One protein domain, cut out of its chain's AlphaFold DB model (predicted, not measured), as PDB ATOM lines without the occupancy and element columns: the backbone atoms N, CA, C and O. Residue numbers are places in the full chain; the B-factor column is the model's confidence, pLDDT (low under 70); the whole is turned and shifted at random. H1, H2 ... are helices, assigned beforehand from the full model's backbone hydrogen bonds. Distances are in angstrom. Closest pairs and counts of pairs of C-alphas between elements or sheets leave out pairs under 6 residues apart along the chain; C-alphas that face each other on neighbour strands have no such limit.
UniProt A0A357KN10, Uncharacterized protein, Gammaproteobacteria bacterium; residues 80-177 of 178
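What this domain is: This is residues 80 to 177 of the 178 residues of an uncharacterized protein of Gammaproteobacteria bacterium (UniProt A0A357KN10). Two antiparallel helix pairs form an L: the long hairpin of H2 and H3 makes one arm, and at its open end H1 and H4 lie side by side as the shorter arm. From the far end of H4 a mostly unnamed tail, with the small helix H5 in it, crosses from the short arm back towards the closed end of the hairpin. The printed part has 98 residues with five named helices, H1 to H5 in chain order, and no named strand; the class is all helix. The whole is loose, with a radius of gyration of the C-alphas of 16.0 A, and elongated, spanning 50 by 30 by 19 A.

Where its parts are: H2, the longest helix, holds residues 97 to 119 and measures 32.9 A from first to last C-alpha; it begins at C-alpha 97, (-57.800, -40.825, -6.176). H3, residues 123 to 139, measures 24.5 A. H1, residues 80 to 93, measures 20.3 A and begins at C-alpha 80, (-44.804, -16.463, -6.296). H4 is residues 141 to 151, 15.1 A long. H5, residues 165 to 168, is 5.0 A long and ends at C-alpha 168, (-28.580, -43.448, 1.893).

How they stand to each other: H2 and H3 form a helical hairpin, and H2 touches H3 with its residues 110 to 118 alone. Their closest C-alphas are those of Val 114 and Ala 126, 4.8 A apart, and they run opposite ways at a shallow tilt of 14 degrees. H4 is close to H3 but not clearly touching; the closest C-alphas, of Met 137 and Val 143, are 6.4 A apart, and the lines are about perpendicular at 79 degrees. H4 is also close to H2 but not clearly touching, with the C-alphas of Val 99 and Glu 142 the closest at 7.7 A, about perpendicular at 84 degrees. H1 touches H4 with its residues 87 to 92 alone; the closest C-alphas, of Ala 88 and Cys 149, are 5.3 A apart, and the two run opposite ways at a shallow tilt of 12 degrees. H1 is apart from H2 and H3, and H5 touches no helix. In H1, H2, H3 and H4 every O i to N i+4 pair is within hydrogen-bond range; H5 is too short for such a pair.

The domain as a whole: The two C-alphas farthest apart are those of Ser 80 and Ser 120, at 50.7 A. The printed part has no cut. The links H1 to H2, H2 to H3 and H3 to H4 are tight, and the link H4 to H5, residues 152 to 164, is long. The mean pLDDT of the printed part is 83.1, and residues 152 to 170 are under 70.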
ATOM      1  N   SER A  80     -45.307 -15.311  -5.530       77.75
ATOM      2  CA  SER A  80     -44.804 -16.463  -6.296       77.75
ATOM      3  C   SER A  80     -45.144 -17.786  -5.602       77.75
ATOM      4  O   SER A  80     -45.626 -18.722  -6.239       77.75
ATOM      5  N   LEU A  81     -44.999 -17.826  -4.274       76.06
ATOM      6  CA  LEU A  81     -45.376 -18.962  -3.432       76.06
ATOM      7  C   LEU A  81     -46.848 -19.353  -3.604       76.06
ATOM      8  O   LEU A  81     -47.180 -20.526  -3.761       76.06
ATOM      9  N   MET A  82     -47.740 -18.358  -3.569       82.69
ATOM     10  CA  MET A  82     -49.182 -18.577  -3.664       82.69
ATOM     11  C   MET A  82     -49.565 -19.137  -5.036       82.69
ATOM     12  O   MET A  82     -50.411 -20.027  -5.126       82.69
ATOM     13  N   GLN A  83     -48.909 -18.662  -6.096       82.81
ATOM     14  CA  GLN A  83     -49.129 -19.147  -7.454       82.81
ATOM     15  C   GLN A  83     -48.612 -20.582  -7.645       82.81
ATOM     16  O   GLN A  83     -49.323 -21.416  -8.204       82.81
ATOM     17  N   GLN A  84     -47.425 -20.901  -7.120       79.12
ATOM     18  CA  GLN A  84     -46.878 -22.266  -7.138       79.12
ATOM     19  C   GLN A  84     -47.760 -23.239  -6.342       79.12
ATOM     20  O   GLN A  84     -48.027 -24.351  -6.797       79.12
ATOM     21  N   ALA A  85     -48.285 -22.809  -5.191       80.94
ATOM     22  CA  ALA A  85     -49.207 -23.609  -4.390       80.94
ATOM     23  C   ALA A  85     -50.531 -23.887  -5.125       80.94
ATOM     24  O   ALA A  85     -51.019 -25.016  -5.088       80.94
ATOM     25  N   GLN A  86     -51.096 -22.898  -5.828       84.75
ATOM     26  CA  GLN A  86     -52.294 -23.101  -6.654       84.75
ATOM     27  C   GLN A  86     -52.031 -24.072  -7.807       84.75
ATOM     28  O   GLN A  86     -52.840 -24.964  -8.061       84.75
ATOM     29  N   GLN A  87     -50.884 -23.947  -8.476       82.62
ATOM     30  CA  GLN A  87     -50.505 -24.860  -9.550       82.62
ATOM     31  C   GLN A  87     -50.327 -26.295  -9.036       82.62
ATOM     32  O   GLN A  87     -50.801 -27.234  -9.671       82.62
ATOM     33  N   ALA A  88     -49.725 -26.470  -7.859       82.00
ATOM     34  CA  ALA A  88     -49.607 -27.775  -7.218       82.00
ATOM     35  C   ALA A  88     -50.976 -28.363  -6.828       82.00
ATOM     36  O   ALA A  88     -51.197 -29.557  -7.015       82.00
ATOM     37  N   GLN A  89     -51.918 -27.540  -6.347       81.25
ATOM     38  CA  GLN A  89     -53.287 -27.983  -6.041       81.25
ATOM     39  C   GLN A  89     -54.033 -28.464  -7.288       81.25
ATOM     40  O   GLN A  89     -54.670 -29.515  -7.248       81.25
ATOM     41  N   LEU A  90     -53.928 -27.728  -8.398       86.44
ATOM     42  CA  LEU A  90     -54.510 -28.142  -9.676       86.44
ATOM     43  C   LEU A  90     -53.856 -29.427 -10.195       86.44
ATOM     44  O   LEU A  90     -54.548 -30.321 -10.667       86.44
ATOM     45  N   CYS A  91     -52.537 -29.550 -10.045       84.31
ATOM     46  CA  CYS A  91     -51.802 -30.754 -10.421       84.31
ATOM     47  C   CYS A  91     -52.254 -31.978  -9.608       84.31
ATOM     48  O   CYS A  91     -52.431 -33.054 -10.169       84.31
ATOM     49  N   MET A  92     -52.524 -31.813  -8.307       81.31
ATOM     50  CA  MET A  92     -53.052 -32.890  -7.465       81.31
ATOM     51  C   MET A  92     -54.503 -33.271  -7.785       81.31
ATOM     52  O   MET A  92     -54.870 -34.418  -7.555       81.31
ATOM     53  N   GLN A  93     -55.322 -32.358  -8.322       84.75
ATOM     54  CA  GLN A  93     -56.693 -32.682  -8.749       84.75
ATOM     55  C   GLN A  93     -56.747 -33.599  -9.977       84.75
ATOM     56  O   GLN A  93     -57.720 -34.331 -10.129       84.75
ATOM     57  N   ASP A  94     -55.724 -33.576 -10.836       83.12
ATOM     58  CA  ASP A  94     -55.628 -34.465 -12.008       83.12
ATOM     59  C   ASP A  94     -55.170 -35.890 -11.639       83.12
ATOM     60  O   ASP A  94     -55.163 -36.799 -12.471       83.12
ATOM     61  N   ILE A  95     -54.767 -36.113 -10.382       83.00
ATOM     62  CA  ILE A  95     -54.332 -37.424  -9.906       83.00
ATOM     63  C   ILE A  95     -55.558 -38.253  -9.523       83.00
ATOM     64  O   ILE A  95     -56.362 -37.862  -8.681       83.00
ATOM     65  N   ASP A  96     -55.664 -39.439 -10.119       86.50
ATOM     66  CA  ASP A  96     -56.736 -40.387  -9.835       86.50
ATOM     67  C   ASP A  96     -56.675 -40.864  -8.375       86.50
ATOM     68  O   ASP A  96     -55.762 -41.590  -7.959       86.50
ATOM     69  N   THR A  97     -57.677 -40.468  -7.592       84.94
ATOM     70  CA  THR A  97     -57.800 -40.825  -6.176       84.94
ATOM     71  C   THR A  97     -57.911 -42.331  -5.964       84.94
ATOM     72  O   THR A  97     -57.396 -42.839  -4.973       84.94
ATOM     73  N   SER A  98     -58.510 -43.070  -6.903       88.88
ATOM     74  CA  SER A  98     -58.639 -44.528  -6.795       88.88
ATOM     75  C   SER A  98     -57.287 -45.236  -6.903       88.88
ATOM     76  O   SER A  98     -57.052 -46.259  -6.252       88.88
ATOM     77  N   VAL A  99     -56.356 -44.668  -7.677       85.62
ATOM     78  CA  VAL A  99     -54.990 -45.186  -7.760       85.62
ATOM     79  C   VAL A  99     -54.240 -44.886  -6.469       85.62
ATOM     80  O   VAL A  99     -53.572 -45.778  -5.951       85.62
ATOM     81  N   LEU A 100     -54.407 -43.693  -5.891       85.38
ATOM     82  CA  LEU A 100     -53.804 -43.361  -4.596       85.38
ATOM     83  C   LEU A 100     -54.278 -44.302  -3.478       85.38
ATOM     84  O   LEU A 100     -53.444 -44.837  -2.750       85.38
ATOM     85  N   GLU A 101     -55.581 -44.580  -3.391       89.38
ATOM     86  CA  GLU A 101     -56.144 -45.532  -2.418       89.38
ATOM     87  C   GLU A 101     -55.584 -46.949  -2.606       89.38
ATOM     88  O   GLU A 101     -55.241 -47.646  -1.644       89.38
ATOM     89  N   LYS A 102     -55.451 -47.391  -3.861       91.00
ATOM     90  CA  LYS A 102     -54.840 -48.687  -4.170       91.00
ATOM     91  C   LYS A 102     -53.385 -48.732  -3.711       91.00
ATOM     92  O   LYS A 102     -52.971 -49.717  -3.099       91.00
ATOM     93  N   MET A 103     -52.621 -47.680  -3.984       87.25
ATOM     94  CA  MET A 103     -51.213 -47.586  -3.606       87.25
ATOM     95  C   MET A 103     -51.028 -47.540  -2.089       87.25
ATOM     96  O   MET A 103     -50.118 -48.187  -1.576       87.25
ATOM     97  N   GLU A 104     -51.912 -46.851  -1.366       88.88
ATOM     98  CA  GLU A 104     -51.952 -46.862   0.098       88.88
ATOM     99  C   GLU A 104     -52.190 -48.280   0.631       88.88
ATOM    100  O   GLU A 104     -51.441 -48.775   1.480       88.88
ATOM    101  N   LYS A 105     -53.193 -48.979   0.087       94.31
ATOM    102  CA  LYS A 105     -53.520 -50.350   0.490       94.31
ATOM    103  C   LYS A 105     -52.369 -51.318   0.219       94.31
ATOM    104  O   LYS A 105     -52.040 -52.138   1.077       94.31
ATOM    105  N   GLU A 106     -51.752 -51.231  -0.956       92.19
ATOM    106  CA  GLU A 106     -50.567 -52.022  -1.303       92.19
ATOM    107  C   GLU A 106     -49.383 -51.683  -0.388       92.19
ATOM    108  O   GLU A 106     -48.709 -52.588   0.107       92.19
ATOM    109  N   GLY A 107     -49.176 -50.399  -0.083       92.12
ATOM    110  CA  GLY A 107     -48.150 -49.931   0.845       92.12
ATOM    111  C   GLY A 107     -48.311 -50.526   2.241       92.12
ATOM    112  O   GLY A 107     -47.354 -51.073   2.787       92.12
ATOM    113  N   SER A 108     -49.533 -50.531   2.779       94.06
ATOM    114  CA  SER A 108     -49.850 -51.126   4.086       94.06
ATOM    115  C   SER A 108     -49.580 -52.639   4.133       94.06
ATOM    116  O   SER A 108     -49.064 -53.176   5.123       94.06
ATOM    117  N   GLN A 109     -49.870 -53.351   3.040       95.00
ATOM    118  CA  GLN A 109     -49.568 -54.781   2.931       95.00
ATOM    119  C   GLN A 109     -48.060 -55.042   2.911       95.00
ATOM    120  O   GLN A 109     -47.579 -55.963   3.578       95.00
ATOM    121  N   ILE A 110     -47.308 -54.233   2.164       94.62
ATOM    122  CA  ILE A 110     -45.849 -54.336   2.110       94.62
ATOM    123  C   ILE A 110     -45.235 -53.994   3.463       94.62
ATOM    124  O   ILE A 110     -44.380 -54.744   3.926       94.62
ATOM    125  N   GLU A 111     -45.705 -52.947   4.137       93.50
ATOM    126  CA  GLU A 111     -45.263 -52.590   5.486       93.50
ATOM    127  C   GLU A 111     -45.452 -53.766   6.452       93.50
ATOM    128  O   GLU A 111     -44.499 -54.203   7.098       93.50
ATOM    129  N   SER A 112     -46.649 -54.355   6.481       96.19
ATOM    130  CA  SER A 112     -46.954 -55.518   7.325       96.19
ATOM    131  C   SER A 112     -46.046 -56.713   7.011       96.19
ATOM    132  O   SER A 112     -45.550 -57.392   7.913       96.19
ATOM    133  N   LYS A 113     -45.772 -56.957   5.725       95.94
ATOM    134  CA  LYS A 113     -44.870 -58.023   5.274       95.94
ATOM    135  C   LYS A 113     -43.425 -57.768   5.701       95.94
ATOM    136  O   LYS A 113     -42.756 -58.695   6.156       95.94
ATOM    137  N   VAL A 114     -42.938 -56.537   5.564       96.12
ATOM    138  CA  VAL A 114     -41.592 -56.143   5.994       96.12
ATOM    139  C   VAL A 114     -41.474 -56.294   7.511       96.12
ATOM    140  O   VAL A 114     -40.529 -56.937   7.965       96.12
ATOM    141  N   LYS A 115     -42.470 -55.836   8.283       96.62
ATOM    142  CA  LYS A 115     -42.550 -56.029   9.742       96.62
ATOM    143  C   LYS A 115     -42.447 -57.500  10.137       96.62
ATOM    144  O   LYS A 115     -41.607 -57.862  10.959       96.62
ATOM    145  N   ALA A 116     -43.235 -58.368   9.502       97.50
ATOM    146  CA  ALA A 116     -43.203 -59.805   9.772       97.50
ATOM    147  C   ALA A 116     -41.838 -60.440   9.439       97.50
ATOM    148  O   ALA A 116     -41.328 -61.269  10.198       97.50
ATOM    149  N   LEU A 117     -41.214 -60.035   8.326       97.31
ATOM    150  CA  LEU A 117     -39.879 -60.502   7.943       97.31
ATOM    151  C   LEU A 117     -38.809 -60.039   8.941       97.31
ATOM    152  O   LEU A 117     -37.946 -60.839   9.306       97.31
ATOM    153  N   CYS A 118     -38.892 -58.796   9.415       96.75
ATOM    154  CA  CYS A 118     -38.002 -58.258  10.441       96.75
ATOM    155  C   CYS A 118     -38.145 -59.007  11.771       96.75
ATOM    156  O   CYS A 118     -37.142 -59.475  12.307       96.75
ATOM    157  N   ALA A 119     -39.379 -59.209  12.246       96.94
ATOM    158  CA  ALA A 119     -39.666 -59.958  13.473       96.94
ATOM    159  C   ALA A 119     -39.185 -61.419  13.404       96.94
ATOM    160  O   ALA A 119     -38.771 -61.992  14.405       96.94
ATOM    161  N   SER A 120     -39.176 -62.006  12.205       96.94
ATOM    162  CA  SER A 120     -38.681 -63.368  11.966       96.94
ATOM    163  C   SER A 120     -37.154 -63.449  11.786       96.94
ATOM    164  O   SER A 120     -36.646 -64.489  11.370       96.94
ATOM    165  N   GLY A 121     -36.414 -62.352  11.990       95.62
ATOM    166  CA  GLY A 121     -34.962 -62.287  11.782       95.62
ATOM    167  C   GLY A 121     -34.522 -62.297  10.312       95.62
ATOM    168  O   GLY A 121     -33.327 -62.277  10.018       95.62
ATOM    169  N   GLN A 122     -35.457 -62.275   9.356       96.81
ATOM    170  CA  GLN A 122     -35.185 -62.312   7.913       96.81
ATOM    171  C   GLN A 122     -34.855 -60.913   7.366       96.81
ATOM    172  O   GLN A 122     -35.457 -60.445   6.397       96.81
ATOM    173  N   ARG A 123     -33.862 -60.258   7.980       94.88
ATOM    174  CA  ARG A 123     -33.456 -58.867   7.720       94.88
ATOM    175  C   ARG A 123     -33.209 -58.591   6.231       94.88
ATOM    176  O   ARG A 123     -33.925 -57.792   5.634       94.88
ATOM    177  N   GLY A 124     -32.317 -59.343   5.585       92.12
ATOM    178  CA  GLY A 124     -32.008 -59.135   4.162       92.12
ATOM    179  C   GLY A 124     -33.215 -59.297   3.224       92.12
ATOM    180  O   GLY A 124     -33.335 -58.569   2.239       92.12
ATOM    181  N   LYS A 125     -34.162 -60.193   3.544       95.31
ATOM    182  CA  LYS A 125     -35.406 -60.323   2.763       95.31
ATOM    183  C   LYS A 125     -36.332 -59.130   2.981       95.31
ATOM    184  O   LYS A 125     -36.935 -58.670   2.019       95.31
ATOM    185  N   ALA A 126     -36.425 -58.625   4.210       94.75
ATOM    186  CA  ALA A 126     -37.197 -57.428   4.521       94.75
ATOM    187  C   ALA A 126     -36.666 -56.210   3.746       94.75
ATOM    188  O   ALA A 126     -37.438 -55.526   3.077       94.75
ATOM    189  N   GLN A 127     -35.344 -55.999   3.749       90.81
ATOM    190  CA  GLN A 127     -34.713 -54.909   3.000       90.81
ATOM    191  C   GLN A 127     -34.921 -55.058   1.492       90.81
ATOM    192  O   GLN A 127     -35.281 -54.088   0.828       90.81
ATOM    193  N   LYS A 128     -34.775 -56.272   0.948       92.75
ATOM    194  CA  LYS A 128     -35.048 -56.527  -0.469       92.75
ATOM    195  C   LYS A 128     -36.496 -56.202  -0.849       92.75
ATOM    196  O   LYS A 128     -36.710 -55.532  -1.854       92.75
ATOM    197  N   VAL A 129     -37.474 -56.642  -0.052       93.62
ATOM    198  CA  VAL A 129     -38.899 -56.353  -0.293       93.62
ATOM    199  C   VAL A 129     -39.164 -54.846  -0.279       93.62
ATOM    200  O   VAL A 129     -39.854 -54.357  -1.170       93.62
ATOM    201  N   ALA A 130     -38.589 -54.114   0.678       90.81
ATOM    202  CA  ALA A 130     -38.724 -52.661   0.750       90.81
ATOM    203  C   ALA A 130     -38.128 -51.965  -0.488       90.81
ATOM    204  O   ALA A 130     -38.817 -51.177  -1.129       90.81
ATOM    205  N   ILE A 131     -36.895 -52.309  -0.882       88.50
ATOM    206  CA  ILE A 131     -36.218 -51.718  -2.052       88.50
ATOM    207  C   ILE A 131     -36.969 -52.029  -3.352       88.50
ATOM    208  O   ILE A 131     -37.148 -51.144  -4.189       88.50
ATOM    209  N   ASP A 132     -37.413 -53.274  -3.541       91.19
ATOM    210  CA  ASP A 132     -38.138 -53.669  -4.751       91.19
ATOM    211  C   ASP A 132     -39.485 -52.934  -4.854       91.19
ATOM    212  O   ASP A 132     -39.854 -52.467  -5.937       91.19
ATOM    213  N   TYR A 133     -40.189 -52.761  -3.730       91.38
ATOM    214  CA  TYR A 133     -41.413 -51.965  -3.686       91.38
ATOM    215  C   TYR A 133     -41.142 -50.487  -3.984       91.38
ATOM    216  O   TYR A 133     -41.781 -49.928  -4.872       91.38
ATOM    217  N   SER A 134     -40.141 -49.866  -3.349       86.44
ATOM    218  CA  SER A 134     -39.755 -48.477  -3.639       86.44
ATOM    219  C   SER A 134     -39.404 -48.272  -5.114       86.44
ATOM    220  O   SER A 134     -39.864 -47.308  -5.720       86.44
ATOM    221  N   ARG A 135     -38.669 -49.204  -5.737       87.25
ATOM    222  CA  ARG A 135     -38.361 -49.154  -7.176       87.25
ATOM    223  C   ARG A 135     -39.623 -49.243  -8.034       87.25
ATOM    224  O   ARG A 135     -39.722 -48.566  -9.055       87.25
ATOM    225  N   THR A 136     -40.578 -50.077  -7.636       89.06
ATOM    226  CA  THR A 136     -41.860 -50.225  -8.340       89.06
ATOM    227  C   THR A 136     -42.655 -48.924  -8.275       89.06
ATOM    228  O   THR A 136     -43.099 -48.427  -9.306       89.06
ATOM    229  N   MET A 137     -42.731 -48.323  -7.087       85.81
ATOM    230  CA  MET A 137     -43.400 -47.043  -6.854       85.81
ATOM    231  C   MET A 137     -42.753 -45.914  -7.658       85.81
ATOM    232  O   MET A 137     -43.444 -45.203  -8.369       85.81
ATOM    233  N   MET A 138     -41.423 -45.791  -7.643       83.56
ATOM    234  CA  MET A 138     -40.712 -44.770  -8.429       83.56
ATOM    235  C   MET A 138     -40.923 -44.906  -9.942       83.56
ATOM    236  O   MET A 138     -40.797 -43.928 -10.681       83.56
ATOM    237  N   ASN A 139     -41.218 -46.115 -10.421       86.56
ATOM    238  CA  ASN A 139     -41.464 -46.368 -11.833       86.56
ATOM    239  C   ASN A 139     -42.921 -46.153 -12.250       86.56
ATOM    240  O   ASN A 139     -43.154 -46.043 -13.459       86.56
ATOM    241  N   SER A 140     -43.864 -46.052 -11.304       86.75
ATOM    242  CA  SER A 140     -45.276 -45.832 -11.620       86.75
ATOM    243  C   SER A 140     -45.501 -44.436 -12.200       86.75
ATOM    244  O   SER A 140     -44.844 -43.457 -11.829       86.75
ATOM    245  N   THR A 141     -46.414 -44.342 -13.161       87.56
ATOM    246  CA  THR A 141     -46.727 -43.084 -13.849       87.56
ATOM    247  C   THR A 141     -47.334 -42.074 -12.880       87.56
ATOM    248  O   THR A 141     -47.061 -40.882 -12.954       87.56
ATOM    249  N   GLU A 142     -48.119 -42.557 -11.928       84.81
ATOM    250  CA  GLU A 142     -48.866 -41.759 -10.965       84.81
ATOM    251  C   GLU A 142     -47.941 -41.148  -9.914       84.81
ATOM    252  O   GLU A 142     -48.078 -39.974  -9.583       84.81
ATOM    253  N   VAL A 143     -46.922 -41.888  -9.463       85.31
ATOM    254  CA  VAL A 143     -45.888 -41.353  -8.562       85.31
ATOM    255  C   VAL A 143     -44.992 -40.369  -9.294       85.31
ATOM    256  O   VAL A 143     -44.586 -39.373  -8.702       85.31
ATOM    257  N   LYS A 144     -44.701 -40.598 -10.580       86.00
ATOM    258  CA  LYS A 144     -43.960 -39.628 -11.400       86.00
ATOM    259  C   LYS A 144     -44.726 -38.316 -11.530       86.00
ATOM    260  O   LYS A 144     -44.146 -37.280 -11.226       86.00
ATOM    261  N   LYS A 145     -46.022 -38.370 -11.856       85.19
ATOM    262  CA  LYS A 145     -46.901 -37.191 -11.878       85.19
ATOM    263  C   LYS A 145     -46.954 -36.497 -10.519       85.19
ATOM    264  O   LYS A 145     -46.758 -35.293 -10.438       85.19
ATOM    265  N   LEU A 146     -47.142 -37.252  -9.435       82.25
ATOM    266  CA  LEU A 146     -47.159 -36.698  -8.080       82.25
ATOM    267  C   LEU A 146     -45.832 -36.005  -7.734       82.25
ATOM    268  O   LEU A 146     -45.821 -34.933  -7.128       82.25
ATOM    269  N   ARG A 147     -44.706 -36.594  -8.149       81.25
ATOM    270  CA  ARG A 147     -43.377 -36.008  -7.979       81.25
ATOM    271  C   ARG A 147     -43.230 -34.726  -8.792       81.25
ATOM    272  O   ARG A 147     -42.749 -33.751  -8.238       81.25
ATOM    273  N   GLU A 148     -43.676 -34.705 -10.044       83.38
ATOM    274  CA  GLU A 148     -43.687 -33.508 -10.899       83.38
ATOM    275  C   GLU A 148     -44.536 -32.383 -10.287       83.38
ATOM    276  O   GLU A 148     -44.081 -31.240 -10.212       83.38
ATOM    277  N   CYS A 149     -45.712 -32.711  -9.737       83.94
ATOM    278  CA  CYS A 149     -46.529 -31.759  -8.980       83.94
ATOM    279  C   CYS A 149     -45.771 -31.185  -7.770       83.94
ATOM    280  O   CYS A 149     -45.905 -30.005  -7.446       83.94
ATOM    281  N   GLY A 150     -44.967 -32.020  -7.103       76.31
ATOM    282  CA  GLY A 150     -44.150 -31.641  -5.952       76.31
ATOM    283  C   GLY A 150     -42.833 -30.942  -6.300       76.31
ATOM    284  O   GLY A 150     -42.304 -30.217  -5.460       76.31
ATOM    285  N   GLU A 151     -42.299 -31.100  -7.516       75.81
ATOM    286  CA  GLU A 151     -41.026 -30.482  -7.916       75.81
ATOM    287  C   GLU A 151     -41.116 -28.956  -7.927       75.81
ATOM    288  O   GLU A 151     -40.181 -28.279  -7.502       75.81
ATOM    289  N   SER A 152     -42.282 -28.424  -8.298       68.94
ATOM    290  CA  SER A 152     -42.577 -26.987  -8.232       68.94
ATOM    291  C   SER A 152     -42.521 -26.434  -6.802       68.94
ATOM    292  O   SER A 152     -42.408 -25.232  -6.613       68.94
ATOM    293  N   LEU A 153     -42.556 -27.310  -5.791       68.19
ATOM    294  CA  LEU A 153     -42.469 -26.983  -4.368       68.19
ATOM    295  C   LEU A 153     -41.150 -27.460  -3.732       68.19
ATOM    296  O   LEU A 153     -40.964 -27.324  -2.524       68.19
ATOM    297  N   ARG A 154     -40.209 -28.014  -4.511       65.75
ATOM    298  CA  ARG A 154     -38.958 -28.620  -4.012       65.75
ATOM    299  C   ARG A 154     -38.018 -27.611  -3.344       65.75
ATOM    300  O   ARG A 154     -37.239 -27.998  -2.486       65.75
ATOM    301  N   GLY A 155     -38.123 -26.325  -3.690       64.19
ATOM    302  CA  GLY A 155     -37.427 -25.235  -2.990       64.19
ATOM    303  C   GLY A 155     -37.999 -24.915  -1.602       64.19
ATOM    304  O   GLY A 155     -37.363 -24.207  -0.828       64.19
ATOM    305  N   MET A 156     -39.185 -25.442  -1.281       64.44
ATOM    306  CA  MET A 156     -39.877 -25.258  -0.002       64.44
ATOM    307  C   MET A 156     -39.999 -26.550   0.812       64.44
ATOM    308  O   MET A 156     -40.158 -26.494   2.030       64.44
ATOM    309  N   MET A 157     -39.958 -27.714   0.158       56.88
ATOM    310  CA  MET A 157     -39.950 -29.005   0.835       56.88
ATOM    311  C   MET A 157     -38.517 -29.412   1.200       56.88
ATOM    312  O   MET A 157     -37.598 -29.180   0.414       56.88
ATOM    313  N   PRO A 158     -38.300 -30.056   2.362       57.00
ATOM    314  CA  PRO A 158     -37.014 -30.668   2.670       57.00
ATOM    315  C   PRO A 158     -36.598 -31.602   1.533       57.00
ATOM    316  O   PRO A 158     -37.447 -32.299   0.971       57.00
ATOM    317  N   VAL A 159     -35.303 -31.638   1.206       59.53
ATOM    318  CA  VAL A 159     -34.765 -32.582   0.218       59.53
ATOM    319  C   VAL A 159     -35.168 -33.990   0.647       59.53
ATOM    320  O   VAL A 159     -34.687 -34.510   1.654       59.53
ATOM    321  N   MET A 160     -36.094 -34.590  -0.097       57.88
ATOM    322  CA  MET A 160     -36.527 -35.951   0.172       57.88
ATOM    323  C   MET A 160     -35.359 -36.888  -0.171       57.88
ATOM    324  O   MET A 160     -34.792 -36.756  -1.258       57.88
ATOM    325  N   PRO A 161     -34.990 -37.849   0.697       54.47
ATOM    326  CA  PRO A 161     -33.800 -38.703   0.547       54.47
ATOM    327  C   PRO A 161     -33.949 -39.780  -0.546       54.47
ATOM    328  O   PRO A 161     -33.384 -40.872  -0.458       54.47
ATOM    329  N   TYR A 162     -34.749 -39.496  -1.569       60.03
ATOM    330  CA  TYR A 162     -34.964 -40.349  -2.730       60.03
ATOM    331  C   TYR A 162     -33.856 -40.194  -3.772       60.03
ATOM    332  O   TYR A 162     -33.600 -41.128  -4.532       60.03
ATOM    333  N   ASP A 163     -33.154 -39.059  -3.766       56.94
ATOM    334  CA  ASP A 163     -31.911 -38.903  -4.509       56.94
ATOM    335  C   ASP A 163     -30.817 -39.699  -3.778       56.94
ATOM    336  O   ASP A 163     -30.563 -39.484  -2.592       56.94
ATOM    337  N   ASN A 164     -30.205 -40.664  -4.466       61.53
ATOM    338  CA  ASN A 164     -29.209 -41.598  -3.919       61.53
ATOM    339  C   ASN A 164     -29.737 -42.560  -2.839       61.53
ATOM    340  O   ASN A 164     -29.021 -42.867  -1.886       61.53
ATOM    341  N   MET A 165     -30.955 -43.101  -3.003       62.09
ATOM    342  CA  MET A 165     -31.496 -44.151  -2.119       62.09
ATOM    343  C   MET A 165     -30.469 -45.252  -1.811       62.09
ATOM    344  O   MET A 165     -30.261 -45.588  -0.652       62.09
ATOM    345  N   GLU A 166     -29.782 -45.793  -2.821       61.78
ATOM    346  CA  GLU A 166     -28.783 -46.848  -2.605       61.78
ATOM    347  C   GLU A 166     -27.671 -46.429  -1.643       61.78
ATOM    348  O   GLU A 166     -27.246 -47.230  -0.820       61.78
ATOM    349  N   GLU A 167     -27.216 -45.181  -1.708       67.00
ATOM    350  CA  GLU A 167     -26.160 -44.680  -0.835       67.00
ATOM    351  C   GLU A 167     -26.690 -44.337   0.563       67.00
ATOM    352  O   GLU A 167     -26.067 -44.691   1.563       67.00
ATOM    353  N   ASN A 168     -27.897 -43.773   0.639       65.12
ATOM    354  CA  ASN A 168     -28.580 -43.448   1.893       65.12
ATOM    355  C   ASN A 168     -29.003 -44.700   2.686       65.12
ATOM    356  O   ASN A 168     -29.047 -44.668   3.916       65.12
ATOM    357  N   PHE A 169     -29.271 -45.819   2.004       68.50
ATOM    358  CA  PHE A 169     -29.641 -47.100   2.616       68.50
ATOM    359  C   PHE A 169     -28.462 -48.063   2.818       68.50
ATOM    360  O   PHE A 169     -28.647 -49.110   3.436       68.50
ATOM    361  N   LYS A 170     -27.237 -47.728   2.377       69.44
ATOM    362  CA  LYS A 170     -26.047 -48.578   2.615       69.44
ATOM    363  C   LYS A 170     -25.805 -48.850   4.100       69.44
ATOM    364  O   LYS A 170     -25.392 -49.949   4.454       69.44
ATOM    365  N   ASN A 171     -26.099 -47.869   4.954       75.44
ATOM    366  CA  ASN A 171     -25.874 -47.946   6.400       75.44
ATOM    367  C   ASN A 171     -27.174 -48.000   7.219       75.44
ATOM    368  O   ASN A 171     -27.119 -47.947   8.444       75.44
ATOM    369  N   LYS A 172     -28.338 -48.078   6.560       82.81
ATOM    370  CA  LYS A 172     -29.648 -48.108   7.219       82.81
ATOM    371  C   LYS A 172     -30.436 -49.319   6.760       82.81
ATOM    372  O   LYS A 172     -30.703 -49.488   5.572       82.81
ATOM    373  N   HIS A 173     -30.829 -50.159   7.708       87.62
ATOM    374  CA  HIS A 173     -31.628 -51.336   7.421       87.62
ATOM    375  C   HIS A 173     -33.088 -51.075   7.796       87.62
ATOM    376  O   HIS A 173     -33.372 -50.572   8.874       87.62
ATOM    377  N   VAL A 174     -34.030 -51.472   6.934       90.12
ATOM    378  CA  VAL A 174     -35.468 -51.195   7.136       90.12
ATOM    379  C   VAL A 174     -36.004 -51.702   8.484       90.12
ATOM    380  O   VAL A 174     -36.853 -51.074   9.095       90.12
ATOM    381  N   CYS A 175     -35.465 -52.819   8.976       92.31
ATOM    382  CA  CYS A 175     -35.824 -53.387  10.279       92.31
ATOM    383  C   CYS A 175     -35.370 -52.579  11.502       92.31
ATOM    384  O   CYS A 175     -35.775 -52.936  12.599       92.31
ATOM    385  N   ASP A 176     -34.510 -51.572  11.341       90.12
ATOM    386  CA  ASP A 176     -34.047 -50.729  12.453       90.12
ATOM    387  C   ASP A 176     -34.915 -49.467  12.617       90.12
ATOM    388  O   ASP A 176     -34.778 -48.747  13.599       90.12
ATOM    389  N   GLU A 177     -35.815 -49.219  11.662       79.88
ATOM    390  CA  GLU A 177     -36.724 -48.064  11.599       79.88
ATOM    391  C   GLU A 177     -38.203 -48.487  11.791       79.88
ATOM    392  O   GLU A 177     -39.113 -47.685  11.577       79.88
TER     393      GLU A 177